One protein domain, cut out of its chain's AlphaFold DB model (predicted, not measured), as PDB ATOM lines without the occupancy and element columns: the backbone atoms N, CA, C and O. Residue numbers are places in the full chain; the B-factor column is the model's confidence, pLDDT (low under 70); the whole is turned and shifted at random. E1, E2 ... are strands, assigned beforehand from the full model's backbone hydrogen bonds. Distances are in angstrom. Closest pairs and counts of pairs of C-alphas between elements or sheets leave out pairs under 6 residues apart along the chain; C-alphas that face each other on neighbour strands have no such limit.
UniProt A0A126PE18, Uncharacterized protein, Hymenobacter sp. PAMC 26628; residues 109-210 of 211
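AT A GLANCE: This is residues 109 to 210 of the 211 residues of an uncharacterized protein of Hymenobacter sp. PAMC 26628 (UniProt A0A126PE18). A single sheet of eight strands curls round into a flattened, nearly closed barrel, and its edge strands E3 and E4 come back close to each other crosswise, centre to centre 6.0 A, without being neighbours. The printed part has 102 residues, no named helix and strands E1 to E8 in chain order; the sheet's order is E3 E2 E1 E8 E7 E6 E5 E4, antiparallel throughout, in an all-strand class. The whole is compact, with a radius of gyration of the C-alphas of 13.3 A and spans of 41 by 35 by 19 A.

HOW THE PARTS SIT: In the strongly twisted sheet, E8, residues 199 to 209, lies between E1, residues 109 to 114, and E7, residues 187 to 196; N 111 and O 208 are 2.8 A apart, N 190 and O 205 2.9 A. E7 bends by 57 degrees at residue 193. Beyond E1 come E2, residues 121 to 129, with N 110 and O 124 2.8 A apart, and E3, residues 141 to 145, with N 143 and O 127 2.8 A apart. Beyond E7 come E6, residues 177 to 184, E5, residues 164 to 170, and E4, residues 155 to 160; N 189 and O 181 are 2.9 A apart, N 165 and O 180 2.8 A, N 166 and O 159 2.8 A. It is a folded sheet, bent back on itself: E3 E2 E1 E8 face E6 E5 E4, with E7 as the hinge. The closest C-alphas of E3 and E4, Leu 144 and Tyr 155, are 5.1 A apart. E1 E2 E3 and E4 to E8 are meanders, each strand the antiparallel neighbour of the one before.

IN THESE COORDINATES: E1 begins at C-alpha 109 (8.290, 11.101, -50.237), and E8 ends at C-alpha 209 (3.111, 10.622, -47.741). E8 measures 30.4 A from first to last C-alpha, E7 26.1 A and E2 25.2 A.

THE WHOLE: The C-alphas farthest apart, of Pro 138 and Pro 198, are 41.7 A apart. The printed part has no cut; the link E2 to E3 is long. Mean pLDDT of the printed part is 91.7, and residue 174 is under 70.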
ATOM      1  N   LYS A 109       8.684   9.975 -49.391       97.81
ATOM      2  CA  LYS A 109       8.290  11.101 -50.237       97.81
ATOM      3  C   LYS A 109       6.976  11.677 -49.724       97.81
ATOM      4  O   LYS A 109       6.040  10.929 -49.452       97.81
ATOM      5  N   PHE A 110       6.897  12.998 -49.639       98.38
ATOM      6  CA  PHE A 110       5.728  13.730 -49.176       98.38
ATOM      7  C   PHE A 110       5.322  14.762 -50.225       98.38
ATOM      8  O   PHE A 110       6.148  15.569 -50.638       98.38
ATOM      9  N   GLN A 111       4.063  14.739 -50.655       98.44
ATOM     10  CA  GLN A 111       3.473  15.755 -51.524       98.44
ATOM     11  C   GLN A 111       2.674  16.728 -50.661       98.44
ATOM     12  O   GLN A 111       1.890  16.309 -49.810       98.44
ATOM     13  N   GLY A 112       2.872  18.022 -50.865       98.25
ATOM     14  CA  GLY A 112       2.268  19.044 -50.024       98.25
ATOM     15  C   GLY A 112       2.415  20.431 -50.609       98.25
ATOM     16  O   GLY A 112       2.742  20.571 -51.782       98.25
ATOM     17  N   ALA A 113       2.208  21.443 -49.781       98.06
ATOM     18  CA  ALA A 113       2.406  22.840 -50.138       98.06
ATOM     19  C   ALA A 113       2.895  23.629 -48.922       98.06
ATOM     20  O   ALA A 113       2.842  23.142 -47.785       98.06
ATOM     21  N   ASN A 114       3.358  24.856 -49.155       97.62
ATOM     22  CA  ASN A 114       3.550  25.787 -48.052       97.62
ATOM     23  C   ASN A 114       2.183  26.233 -47.513       97.62
ATOM     24  O   ASN A 114       1.240  26.427 -48.278       97.62
ATOM     25  N   GLN A 115       2.076  26.401 -46.196       97.19
ATOM     26  CA  GLN A 115       0.832  26.751 -45.506       97.19
ATOM     27  C   GLN A 115       0.214  28.064 -46.022       97.19
ATOM     28  O   GLN A 115      -1.004  28.203 -46.029       97.19
ATOM     29  N   ASP A 116       1.044  29.004 -46.472       95.06
ATOM     30  CA  ASP A 116       0.644  30.300 -47.027       95.06
ATOM     31  C   ASP A 116       0.368  30.278 -48.543       95.06
ATOM     32  O   ASP A 116      -0.090  31.271 -49.100       95.06
ATOM     33  N   ALA A 117       0.604  29.148 -49.215       95.50
ATOM     34  CA  ALA A 117       0.328  28.952 -50.636       95.50
ATOM     35  C   ALA A 117      -0.206  27.526 -50.898       95.50
ATOM     36  O   ALA A 117       0.453  26.735 -51.574       95.50
ATOM     37  N   PRO A 118      -1.399  27.163 -50.383       96.75
ATOM     38  CA  PRO A 118      -1.879  25.774 -50.357       96.75
ATOM     39  C   PRO A 118      -2.141  25.160 -51.742       96.75
ATOM     40  O   PRO A 118      -2.112  23.939 -51.882       96.75
ATOM     41  N   ALA A 119      -2.382  25.983 -52.767       97.00
ATOM     42  CA  ALA A 119      -2.525  25.528 -54.150       97.00
ATOM     43  C   ALA A 119      -1.171  25.241 -54.827       97.00
ATOM     44  O   ALA A 119      -1.115  24.507 -55.815       97.00
ATOM     45  N   ASP A 120      -0.073  25.796 -54.302       96.50
ATOM     46  CA  ASP A 120       1.254  25.680 -54.894       96.50
ATOM     47  C   ASP A 120       1.980  24.420 -54.406       96.50
ATOM     48  O   ASP A 120       2.840  24.451 -53.521       96.50
ATOM     49  N   THR A 121       1.583  23.273 -54.958       97.69
ATOM     50  CA  THR A 121       2.057  21.984 -54.448       97.69
ATOM     51  C   THR A 121       3.435  21.575 -54.980       97.69
ATOM     52  O   THR A 121       3.827  21.888 -56.108       97.69
ATOM     53  N   PHE A 122       4.186  20.834 -54.164       97.62
ATOM     54  CA  PHE A 122       5.473  20.234 -54.507       97.62
ATOM     55  C   PHE A 122       5.790  19.007 -53.640       97.62
ATOM     56  O   PHE A 122       5.139  18.735 -52.629       97.62
ATOM     57  N   SER A 123       6.795  18.240 -54.070       97.88
ATOM     58  CA  SER A 123       7.274  17.054 -53.363       97.88
ATOM     59  C   SER A 123       8.539  17.349 -52.570       97.88
ATOM     60  O   SER A 123       9.477  17.948 -53.095       97.88
ATOM     61  N   VAL A 124       8.598  16.794 -51.368       97.38
ATOM     62  CA  VAL A 124       9.789  16.707 -50.525       97.38
ATOM     63  C   VAL A 124      10.138  15.237 -50.331       97.38
ATOM     64  O   VAL A 124       9.242  14.396 -50.239       97.38
ATOM     65  N   ARG A 125      11.425  14.892 -50.282       96.75
ATOM     66  CA  ARG A 125      11.857  13.510 -50.037       96.75
ATOM     67  C   ARG A 125      12.958  13.465 -48.994       96.75
ATOM     68  O   ARG A 125      13.948  14.174 -49.136       96.75
ATOM     69  N   ILE A 126      12.777  12.585 -48.013       96.31
ATOM     70  CA  ILE A 126      13.768  12.207 -47.005       96.31
ATOM     71  C   ILE A 126      14.207  10.782 -47.329       96.31
ATOM     72  O   ILE A 126      13.359   9.894 -47.465       96.31
ATOM     73  N   TYR A 127      15.502  10.551 -47.519       95.06
ATOM     74  CA  TYR A 127      16.019   9.243 -47.925       95.06
ATOM     75  C   TYR A 127      17.432   8.990 -47.401       95.06
ATOM     76  O   TYR A 127      18.158   9.931 -47.095       95.06
ATOM     77  N   SER A 128      17.798   7.714 -47.322       93.12
ATOM     78  CA  SER A 128      19.169   7.258 -47.092       93.12
ATOM     79  C   SER A 128      19.809   6.901 -48.440       93.12
ATOM     80  O   SER A 128      19.132   6.344 -49.310       93.12
ATOM     81  N   GLY A 129      21.068   7.276 -48.660       91.69
ATOM     82  CA  GLY A 129      21.794   7.016 -49.907       91.69
ATOM     83  C   GLY A 129      23.316   7.079 -49.738       91.69
ATOM     84  O   GLY A 129      23.780   7.400 -48.650       91.69
ATOM     85  N   PRO A 130      24.102   6.798 -50.793       90.94
ATOM     86  CA  PRO A 130      25.564   6.804 -50.715       90.94
ATOM     87  C   PRO A 130      26.111   8.145 -50.230       90.94
ATOM     88  O   PRO A 130      25.525   9.187 -50.535       90.94
ATOM     89  N   ASP A 131      27.232   8.131 -49.514       89.94
ATOM     90  CA  ASP A 131      27.947   9.352 -49.149       89.94
ATOM     91  C   ASP A 131      28.410  10.081 -50.422       89.94
ATOM     92  O   ASP A 131      29.086   9.530 -51.288       89.94
ATOM     93  N   TRP A 132      27.993  11.334 -50.570       84.25
ATOM     94  CA  TRP A 132      28.289  12.130 -51.752       84.25
ATOM     95  C   TRP A 132      29.764  12.530 -51.878       84.25
ATOM     96  O   TRP A 132      30.219  12.793 -52.989       84.25
ATOM     97  N   GLN A 133      30.468  12.644 -50.751       87.12
ATOM     98  CA  GLN A 133      31.880  13.001 -50.666       87.12
ATOM     99  C   GLN A 133      32.748  11.744 -50.753       87.12
ATOM    100  O   GLN A 133      33.809  11.772 -51.377       87.12
ATOM    101  N   TYR A 134      32.264  10.631 -50.195       90.69
ATOM    102  CA  TYR A 134      32.937   9.335 -50.215       90.69
ATOM    103  C   TYR A 134      32.021   8.236 -50.782       90.69
ATOM    104  O   TYR A 134      31.550   7.392 -50.025       90.69
ATOM    105  N   PRO A 135      31.801   8.164 -52.112       87.56
ATOM    106  CA  PRO A 135      30.809   7.259 -52.717       87.56
ATOM    107  C   PRO A 135      30.986   5.766 -52.417       87.56
ATOM    108  O   PRO A 135      30.036   5.000 -52.553       87.56
ATOM    109  N   ASN A 136      32.189   5.360 -52.005       90.56
ATOM    110  CA  ASN A 136      32.522   3.984 -51.632       90.56
ATOM    111  C   ASN A 136      32.399   3.717 -50.119       90.56
ATOM    112  O   ASN A 136      32.752   2.629 -49.670       90.56
ATOM    113  N   SER A 137      31.955   4.699 -49.326       89.69
ATOM    114  CA  SER A 137      31.684   4.512 -47.899       89.69
ATOM    115  C   SER A 137      30.586   3.458 -47.718       89.69
ATOM    116  O   SER A 137      29.558   3.537 -48.397       89.69
ATOM    117  N   PRO A 138      30.768   2.479 -46.814       86.31
ATOM    118  CA  PRO A 138      29.734   1.491 -46.526       86.31
ATOM    119  C   PRO A 138      28.534   2.103 -45.788       86.31
ATOM    120  O   PRO A 138      27.437   1.551 -45.855       86.31
ATOM    121  N   ASP A 139      28.732   3.236 -45.109       86.38
ATOM    122  CA  ASP A 139      27.702   3.896 -44.316       86.38
ATOM    123  C   ASP A 139      26.948   4.924 -45.171       86.38
ATOM    124  O   ASP A 139      27.550   5.895 -45.648       86.38
ATOM    125  N   PRO A 140      25.633   4.749 -45.385       88.94
ATOM    126  CA  PRO A 140      24.857   5.706 -46.146       88.94
ATOM    127  C   PRO A 140      24.577   6.970 -45.319       88.94
ATOM    128  O   PRO A 140      24.458   6.942 -44.092       88.94
ATOM    129  N   LEU A 141      24.409   8.092 -46.015       90.50
ATOM    130  CA  LEU A 141      24.024   9.369 -45.431       90.50
ATOM    131  C   LEU A 141      22.540   9.662 -45.640       90.50
ATOM    132  O   LEU A 141      21.888   9.166 -46.563       90.50
ATOM    133  N   ASN A 142      22.018  10.522 -44.771       92.50
ATOM    134  CA  ASN A 142      20.647  10.998 -44.830       92.50
ATOM    135  C   ASN A 142      20.553  12.268 -45.669       92.50
ATOM    136  O   ASN A 142      21.344  13.193 -45.509       92.50
ATOM    137  N   TYR A 143      19.532  12.328 -46.517       93.94
ATOM    138  CA  TYR A 143      19.312  13.424 -47.446       93.94
ATOM    139  C   TYR A 143      17.878  13.940 -47.392       93.94
ATOM    140  O   TYR A 143      16.928  13.184 -47.177       93.94
ATOM    141  N   LEU A 144      17.733  15.236 -47.660       95.50
ATOM    142  CA  LEU A 144      16.466  15.943 -47.808       95.50
ATOM    143  C   LEU A 144      16.528  16.772 -49.090       95.50
ATOM    144  O   LEU A 144      17.434  17.580 -49.263       95.50
ATOM    145  N   ILE A 145      15.555  16.589 -49.979       95.38
ATOM    146  CA  ILE A 145      15.436  17.331 -51.245       95.38
ATOM    147  C   ILE A 145      14.030  17.897 -51.419       95.38
ATOM    148  O   ILE A 145      13.070  17.387 -50.836       95.38
ATOM    149  N   GLY A 146      13.895  18.897 -52.293       94.12
ATOM    150  CA  GLY A 146      12.603  19.477 -52.665       94.12
ATOM    151  C   GLY A 146      12.137  20.626 -51.772       94.12
ATOM    152  O   GLY A 146      11.027  21.109 -51.970       94.12
ATOM    153  N   ILE A 147      12.971  21.075 -50.827       92.69
ATOM    154  CA  ILE A 147      12.763  22.313 -50.071       92.69
ATOM    155  C   ILE A 147      13.870  23.316 -50.417       92.69
ATOM    156  O   ILE A 147      15.045  22.961 -50.320       92.69
ATOM    157  N   PRO A 148      13.520  24.559 -50.797       91.81
ATOM    158  CA  PRO A 148      12.182  25.050 -51.138       91.81
ATOM    159  C   PRO A 148      11.678  24.386 -52.428       91.81
ATOM    160  O   PRO A 148      12.401  23.611 -53.063       91.81
ATOM    161  N   LYS A 149      10.441  24.698 -52.837       92.06
ATOM    162  CA  LYS A 149       9.876  24.211 -54.101       92.06
ATOM    163  C   LYS A 149      10.880  24.376 -55.249       92.06
ATOM    164  O   LYS A 149      11.464  25.437 -55.437       92.06
ATOM    165  N   GLY A 150      11.064  23.309 -56.026       87.81
ATOM    166  CA  GLY A 150      11.979  23.292 -57.170       87.81
ATOM    167  C   GLY A 150      13.437  22.988 -56.817       87.81
ATOM    168  O   GLY A 150      14.207  22.675 -57.723       87.81
ATOM    169  N   CYS A 151      13.811  22.977 -55.534       90.56
ATOM    170  CA  CYS A 151      15.178  22.678 -55.133       90.56
ATOM    171  C   CYS A 151      15.575  21.232 -55.455       90.56
ATOM    172  O   CYS A 151      14.940  20.273 -55.005       90.56
ATOM    173  N   LYS A 152      16.651  21.084 -56.233       91.25
ATOM    174  CA  LYS A 152      17.232  19.788 -56.620       91.25
ATOM    175  C   LYS A 152      18.503  19.440 -55.852       91.25
ATOM    176  O   LYS A 152      18.929  18.292 -55.894       91.25
ATOM    177  N   VAL A 153      19.090  20.410 -55.156       92.06
ATOM    178  CA  VAL A 153      20.281  20.197 -54.337       92.06
ATOM    179  C   VAL A 153      19.850  19.585 -53.002       92.06
ATOM    180  O   VAL A 153      18.964  20.139 -52.351       92.06
ATOM    181  N   PRO A 154      20.425  18.448 -52.585       92.31
ATOM    182  CA  PRO A 154      20.112  17.869 -51.289       92.31
ATOM    183  C   PRO A 154      20.722  18.680 -50.151       92.31
ATOM    184  O   PRO A 154      21.835  19.204 -50.259       92.31
ATOM    185  N   TYR A 155      20.013  18.716 -49.032       93.19
ATOM    186  CA  TYR A 155      20.646  18.885 -47.735       93.19
ATOM    187  C   TYR A 155      21.406  17.610 -47.380       93.19
ATOM    188  O   TYR A 155      20.912  16.511 -47.645       93.19
ATOM    189  N   ARG A 156      22.602  17.770 -46.813       89.31
ATOM    190  CA  ARG A 156      23.561  16.680 -46.565       89.31
ATOM    191  C   ARG A 156      23.920  16.538 -45.088       89.31
ATOM    192  O   ARG A 156      24.201  15.436 -44.638       89.31
ATOM    193  N   GLU A 157      23.856  17.628 -44.327       88.75
ATOM    194  CA  GLU A 157      23.937  17.581 -42.864       88.75
ATOM    195  C   GLU A 157      22.527  17.564 -42.295       88.75
ATOM    196  O   GLU A 157      21.820  18.578 -42.309       88.75
ATOM    197  N   ILE A 158      22.110  16.381 -41.851       90.62
ATOM    198  CA  ILE A 158      20.752  16.121 -41.393       90.62
ATOM    199  C   ILE A 158      20.796  15.450 -40.029       90.62
ATOM    200  O   ILE A 158      21.357  14.366 -39.880       90.62
ATOM    201  N   GLY A 159      20.150  16.074 -39.047       90.12
ATOM    202  CA  GLY A 159      19.814  15.414 -37.795       90.12
ATOM    203  C   GLY A 159      18.491  14.671 -37.954       90.12
ATOM    204  O   GLY A 159      17.514  15.266 -38.400       90.12
ATOM    205  N   LEU A 160      18.434  13.395 -37.577       91.19
ATOM    206  CA  LEU A 160      17.202  12.599 -37.588       91.19
ATOM    207  C   LEU A 160      16.862  12.092 -36.191       91.19
ATOM    208  O   LEU A 160      17.747  11.676 -35.452       91.19
ATOM    209  N   THR A 161      15.574  12.066 -35.870       92.31
ATOM    210  CA  THR A 161      14.995  11.198 -34.833       92.31
ATOM    211  C   THR A 161      14.086  10.176 -35.523       92.31
ATOM    212  O   THR A 161      13.946  10.207 -36.751       92.31
ATOM    213  N   TRP A 162      13.435   9.270 -34.789       93.62
ATOM    214  CA  TRP A 162      12.539   8.279 -35.401       93.62
ATOM    215  C   TRP A 162      11.418   8.953 -36.207       93.62
ATOM    216  O   TRP A 162      10.991   8.465 -37.257       93.62
ATOM    217  N   ARG A 163      10.948  10.117 -35.740       93.62
ATOM    218  CA  ARG A 163       9.838  10.863 -36.349       93.62
ATOM    219  C   ARG A 163      10.176  12.303 -36.713       93.62
ATOM    220  O   ARG A 163       9.268  13.039 -37.102       93.62
ATOM    221  N   GLY A 164      11.429  12.717 -36.569       93.50
ATOM    222  CA  GLY A 164      11.857  14.105 -36.682       93.50
ATOM    223  C   GLY A 164      13.085  14.285 -37.562       93.50
ATOM    224  O   GLY A 164      13.843  13.351 -37.806       93.50
ATOM    225  N   ILE A 165      13.264  15.508 -38.047       93.81
ATOM    226  CA  ILE A 165      14.361  15.901 -38.921       93.81
ATOM    227  C   ILE A 165      14.761  17.360 -38.679       93.81
ATOM    228  O   ILE A 165      13.916  18.221 -38.439       93.81
ATOM    229  N   THR A 166      16.048  17.644 -38.800       93.75
ATOM    230  CA  THR A 166      16.626  18.982 -38.973       93.75
ATOM    231  C   THR A 166      17.613  18.930 -40.131       93.75
ATOM    232  O   THR A 166      18.134  17.860 -40.440       93.75
ATOM    233  N   ALA A 167      17.862  20.052 -40.799       92.88
ATOM    234  CA  ALA A 167      18.859  20.107 -41.866       92.88
ATOM    235  C   ALA A 167      19.576  21.458 -41.867       92.88
ATOM    236  O   ALA A 167      18.907  22.493 -41.855       92.88
ATOM    237  N   THR A 168      20.911  21.451 -41.876       87.56
ATOM    238  CA  THR A 168      21.728  22.664 -41.661       87.56
ATOM    239  C   THR A 168      22.681  23.008 -42.798       87.56
ATOM    240  O   THR A 168      23.137  24.143 -42.879       87.56
ATOM    241  N   SER A 169      22.970  22.069 -43.699       83.50
ATOM    242  CA  SER A 169      23.917  22.291 -44.799       83.50
ATOM    243  C   SER A 169      23.445  21.654 -46.097       83.50
ATOM    244  O   SER A 169      22.886  20.550 -46.102       83.50
ATOM    245  N   GLY A 170      23.686  22.357 -47.203       84.75
ATOM    246  CA  GLY A 170      23.200  22.029 -48.540       84.75
ATOM    247  C   GLY A 170      21.896  22.751 -48.892       84.75
ATOM    248  O   GLY A 170      21.645  23.872 -48.450       84.75
ATOM    249  N   GLY A 171      21.073  22.110 -49.722       85.25
ATOM    250  CA  GLY A 171      19.822  22.699 -50.200       85.25
ATOM    251  C   GLY A 171      20.025  23.871 -51.166       85.25
ATOM    252  O   GLY A 171      21.100  24.058 -51.733       85.25
ATOM    253  N   CYS A 172      18.963  24.653 -51.378       84.19
ATOM    254  CA  CYS A 172      18.967  25.795 -52.304       84.19
ATOM    255  C   CYS A 172      18.731  27.145 -51.619       84.19
ATOM    256  O   CYS A 172      18.630  28.156 -52.306       84.19
ATOM    257  N   THR A 173      18.582  27.179 -50.292       71.06
ATOM    258  CA  THR A 173      18.278  28.421 -49.562       71.06
ATOM    259  C   THR A 173      19.449  28.972 -48.775       71.06
ATOM    260  O   THR A 173      19.290  30.038 -48.199       71.06
ATOM    261  N   SER A 174      20.585  28.268 -48.699       69.56
ATOM    262  CA  SER A 174      21.664  28.581 -47.743       69.56
ATOM    263  C   SER A 174      21.170  28.680 -46.285       69.56
ATOM    264  O   SER A 174      21.858  29.229 -45.428       69.56
ATOM    265  N   PHE A 175      19.967  28.164 -46.007       80.56
ATOM    266  CA  PHE A 175      19.269  28.260 -44.733       80.56
ATOM    267  C   PHE A 175      18.748  26.898 -44.293       80.56
ATOM    268  O   PHE A 175      18.549  25.982 -45.095       80.56
ATOM    269  N   ASN A 176      18.462  26.812 -42.999       85.62
ATOM    270  CA  ASN A 176      18.167  25.564 -42.322       85.62
ATOM    271  C   ASN A 176      16.691  25.169 -42.432       85.62
ATOM    272  O   ASN A 176      15.782  26.007 -42.471       85.62
ATOM    273  N   VAL A 177      16.459  23.860 -42.378       91.19
ATOM    274  CA  VAL A 177      15.202  23.295 -41.891       91.19
ATOM    275  C   VAL A 177      15.329  23.206 -40.378       91.19
ATOM    276  O   VAL A 177      15.978  22.299 -39.852       91.19
ATOM    277  N   ASN A 178      14.743  24.187 -39.695       89.38
ATOM    278  CA  ASN A 178      14.849  24.352 -38.245       89.38
ATOM    279  C   ASN A 178      14.205  23.181 -37.507       89.38
ATOM    280  O   ASN A 178      14.707  22.739 -36.476       89.38
ATOM    281  N   ARG A 179      13.072  22.699 -38.027       92.00
ATOM    282  CA  ARG A 179      12.316  21.624 -37.400       92.00
ATOM    283  C   ARG A 179      11.430  20.928 -38.410       92.00
ATOM    284  O   ARG A 179      10.605  21.551 -39.067       92.00
ATOM    285  N   GLY A 180      11.545  19.616 -38.486       94.12
ATOM    286  CA  GLY A 180      10.652  18.772 -39.250       94.12
ATOM    287  C   GLY A 180      10.180  17.589 -38.430       94.12
ATOM    288  O   GLY A 180      10.952  17.033 -37.655       94.12
ATOM    289  N   TYR A 181       8.912  17.210 -38.568       94.69
ATOM    290  CA  TYR A 181       8.372  16.061 -37.850       94.69
ATOM    291  C   TYR A 181       7.087  15.500 -38.449       94.69
ATOM    292  O   TYR A 181       6.317  16.187 -39.124       94.69
ATOM    293  N   LEU A 182       6.840  14.228 -38.152       94.31
ATOM    294  CA  LEU A 182       5.609  13.537 -38.498       94.31
ATOM    295  C   LEU A 182       4.465  13.904 -37.545       94.31
ATOM    296  O   LEU A 182       4.444  13.468 -36.391       94.31
ATOM    297  N   THR A 183       3.467  14.633 -38.047       92.56
ATOM    298  CA  THR A 183       2.224  14.945 -37.313       92.56
ATOM    299  C   THR A 183       1.283  13.742 -37.235       92.56
ATOM    300  O   THR A 183       0.523  13.598 -36.287       92.56
ATOM    301  N   THR A 184       1.370  12.837 -38.210       91.69
ATOM    302  CA  THR A 184       0.784  11.488 -38.187       91.69
ATOM    303  C   THR A 184       1.751  10.541 -38.895       91.69
ATOM    304  O   THR A 184       2.762  10.991 -39.427       91.69
ATOM    305  N   ARG A 185       1.457   9.237 -38.967       89.44
ATOM    306  CA  ARG A 185       2.286   8.284 -39.734       89.44
ATOM    307  C   ARG A 185       2.554   8.745 -41.180       89.44
ATOM    308  O   ARG A 185       3.654   8.548 -41.697       89.44
ATOM    309  N   ASP A 186       1.569   9.397 -41.796       95.06
ATOM    310  CA  ASP A 186       1.578   9.758 -43.216       95.06
ATOM    311  C   ASP A 186       1.527  11.268 -43.455       95.06
ATOM    312  O   ASP A 186       1.232  11.707 -44.562       95.06
ATOM    313  N   SER A 187       1.769  12.089 -42.430       96.38
ATOM    314  CA  SER A 187       1.773  13.549 -42.572       96.38
ATOM    315  C   SER A 187       3.008  14.147 -41.936       96.38
ATOM    316  O   SER A 187       3.345  13.788 -40.811       96.38
ATOM    317  N   ILE A 188       3.639  15.081 -42.636       97.00
ATOM    318  CA  ILE A 188       4.840  15.777 -42.188       97.00
ATOM    319  C   ILE A 188       4.590  17.282 -42.127       97.00
ATOM    320  O   ILE A 188       3.861  17.841 -42.952       97.00
ATOM    321  N   ARG A 189       5.224  17.928 -41.157       96.69
ATOM    322  CA  ARG A 189       5.376  19.376 -41.074       96.69
ATOM    323  C   ARG A 189       6.862  19.696 -41.113       96.69
ATOM    324  O   ARG A 189       7.613  19.098 -40.349       96.69
ATOM    325  N   LEU A 190       7.270  20.619 -41.979       95.75
ATOM    326  CA  LEU A 190       8.648  21.102 -42.078       95.75
ATOM    327  C   LEU A 190       8.657  22.626 -41.956       95.75
ATOM    328  O   LEU A 190       8.021  23.315 -42.747       95.75
ATOM    329  N   GLU A 191       9.376  23.136 -40.968       95.06
ATOM    330  CA  GLU A 191       9.595  24.554 -40.700       95.06
ATOM    331  C   GLU A 191      10.998  24.914 -41.189       95.06
ATOM    332  O   GLU A 191      11.995  24.362 -40.714       95.06
ATOM    333  N   TYR A 192      11.082  25.803 -42.176       93.69
ATOM    334  CA  TYR A 192      12.335  26.132 -42.849       93.69
ATOM    335  C   TYR A 192      12.401  27.606 -43.225       93.69
ATOM    336  O   TYR A 192      11.378  28.275 -43.359       93.69
ATOM    337  N   ARG A 193      13.620  28.105 -43.426       91.00
ATOM    338  CA  ARG A 193      13.860  29.458 -43.930       91.00
ATOM    339  C   ARG A 193      14.167  29.443 -45.415       91.00
ATOM    340  O   ARG A 193      14.886  28.572 -45.908       91.00
ATOM    341  N   ALA A 194      13.636  30.430 -46.124       87.12
ATOM    342  CA  ALA A 194      13.907  30.630 -47.537       87.12
ATOM    343  C   ALA A 194      14.303  32.074 -47.827       87.12
ATOM    344  O   ALA A 194      13.731  33.009 -47.265       87.12
ATOM    345  N   GLN A 195      15.257  32.241 -48.745       82.62
ATOM    346  CA  GLN A 195      15.539  33.536 -49.343       82.62
ATOM    347  C   GLN A 195      14.522  33.799 -50.451       82.62
ATOM    348  O   GLN A 195      14.478  33.084 -51.450       82.62
ATOM    349  N   VAL A 196      13.721  34.841 -50.286       78.62
ATOM    350  CA  VAL A 196      12.892  35.419 -51.342       78.62
ATOM    351  C   VAL A 196      13.388  36.841 -51.515       78.62
ATOM    352  O   VAL A 196      12.938  37.744 -50.818       78.62
ATOM    353  N   SER A 197      14.409  36.993 -52.365       76.94
ATOM    354  CA  SER A 197      15.208  38.217 -52.487       76.94
ATOM    355  C   SER A 197      14.335  39.482 -52.501       76.94
ATOM    356  O   SER A 197      13.411  39.550 -53.316       76.94
ATOM    357  N   PRO A 198      14.608  40.474 -51.629       80.69
ATOM    358  CA  PRO A 198      15.733  40.575 -50.684       80.69
ATOM    359  C   PRO A 198      15.465  39.977 -49.285       80.69
ATOM    360  O   PRO A 198      16.309  40.075 -48.399       80.69
ATOM    361  N   THR A 199      14.297  39.385 -49.046       86.38
ATOM    362  CA  THR A 199      13.809  39.031 -47.707       86.38
ATOM    363  C   THR A 199      14.081  37.569 -47.350       86.38
ATOM    364  O   THR A 199      13.964  36.666 -48.177       86.38
ATOM    365  N   ILE A 200      14.410  37.316 -46.082       88.19
ATOM    366  CA  ILE A 200      14.415  35.968 -45.501       88.19
ATOM    367  C   ILE A 200      13.069  35.758 -44.826       88.19
ATOM    368  O   ILE A 200      12.656  36.576 -44.007       88.19
ATOM    369  N   ILE A 201      12.395  34.665 -45.159       90.12
ATOM    370  CA  ILE A 201      11.074  34.350 -44.618       90.12
ATOM    371  C   ILE A 201      11.042  32.932 -44.058       90.12
ATOM    372  O   ILE A 201      11.617  32.005 -44.640       90.12
ATOM    373  N   ASP A 202      10.348  32.769 -42.934       93.25
ATOM    374  CA  ASP A 202      10.014  31.460 -42.386       93.25
ATOM    375  C   ASP A 202       8.820  30.881 -43.163       93.25
ATOM    376  O   ASP A 202       7.823  31.558 -43.423       93.25
ATOM    377  N   ARG A 203       8.928  29.616 -43.559       94.38
ATOM    378  CA  ARG A 203       7.903  28.868 -44.289       94.38
ATOM    379  C   ARG A 203       7.584  27.583 -43.545       94.38
ATOM    380  O   ARG A 203       8.432  26.982 -42.886       94.38
ATOM    381  N   VAL A 204       6.346  27.136 -43.712       97.12
ATOM    382  CA  VAL A 204       5.867  25.860 -43.184       97.12
ATOM    383  C   VAL A 204       5.357  25.029 -44.344       97.12
ATOM    384  O   VAL A 204       4.336  25.369 -44.932       97.12
ATOM    385  N   PHE A 205       6.028  23.925 -44.650       97.62
ATOM    386  CA  PHE A 205       5.519  22.917 -45.573       97.62
ATOM    387  C   PHE A 205       4.679  21.887 -44.817       97.62
ATOM    388  O   PHE A 205       5.119  21.334 -43.806       97.62
ATOM    389  N   LEU A 206       3.485  21.607 -45.334       98.50
ATOM    390  CA  LEU A 206       2.601  20.550 -44.853       98.50
ATOM    391  C   LEU A 206       2.449  19.511 -45.960       98.50
ATOM    392  O   LEU A 206       1.933  19.823 -47.031       98.50
ATOM    393  N   GLY A 207       2.896  18.283 -45.700       98.19
ATOM    394  CA  GLY A 207       2.920  17.214 -46.695       98.19
ATOM    395  C   GLY A 207       2.211  15.946 -46.248       98.19
ATOM    396  O   GLY A 207       2.165  15.623 -45.060       98.19
ATOM    397  N   LYS A 208       1.696  15.200 -47.222       98.31
ATOM    398  CA  LYS A 208       1.162  13.844 -47.073       98.31
ATOM    399  C   LYS A 208       2.071  12.850 -47.780       98.31
ATOM    400  O   LYS A 208       2.579  13.139 -48.861       98.31
ATOM    401  N   ARG A 209       2.285  11.687 -47.171       97.81
ATOM    402  CA  ARG A 209       3.111  10.622 -47.741       97.81
ATOM    403  C   ARG A 209       2.529  10.164 -49.078       97.81
ATOM    404  O   ARG A 209       1.335   9.899 -49.178       97.81
ATOM    405  N   VAL A 210       3.390  10.054 -50.080       96.69
ATOM    406  CA  VAL A 210       3.072   9.428 -51.366       96.69
ATOM    407  C   VAL A 210       3.326   7.930 -51.218       96.69
ATOM    408  O   VAL A 210       4.410   7.549 -50.771       96.69
TER     409      VAL A 210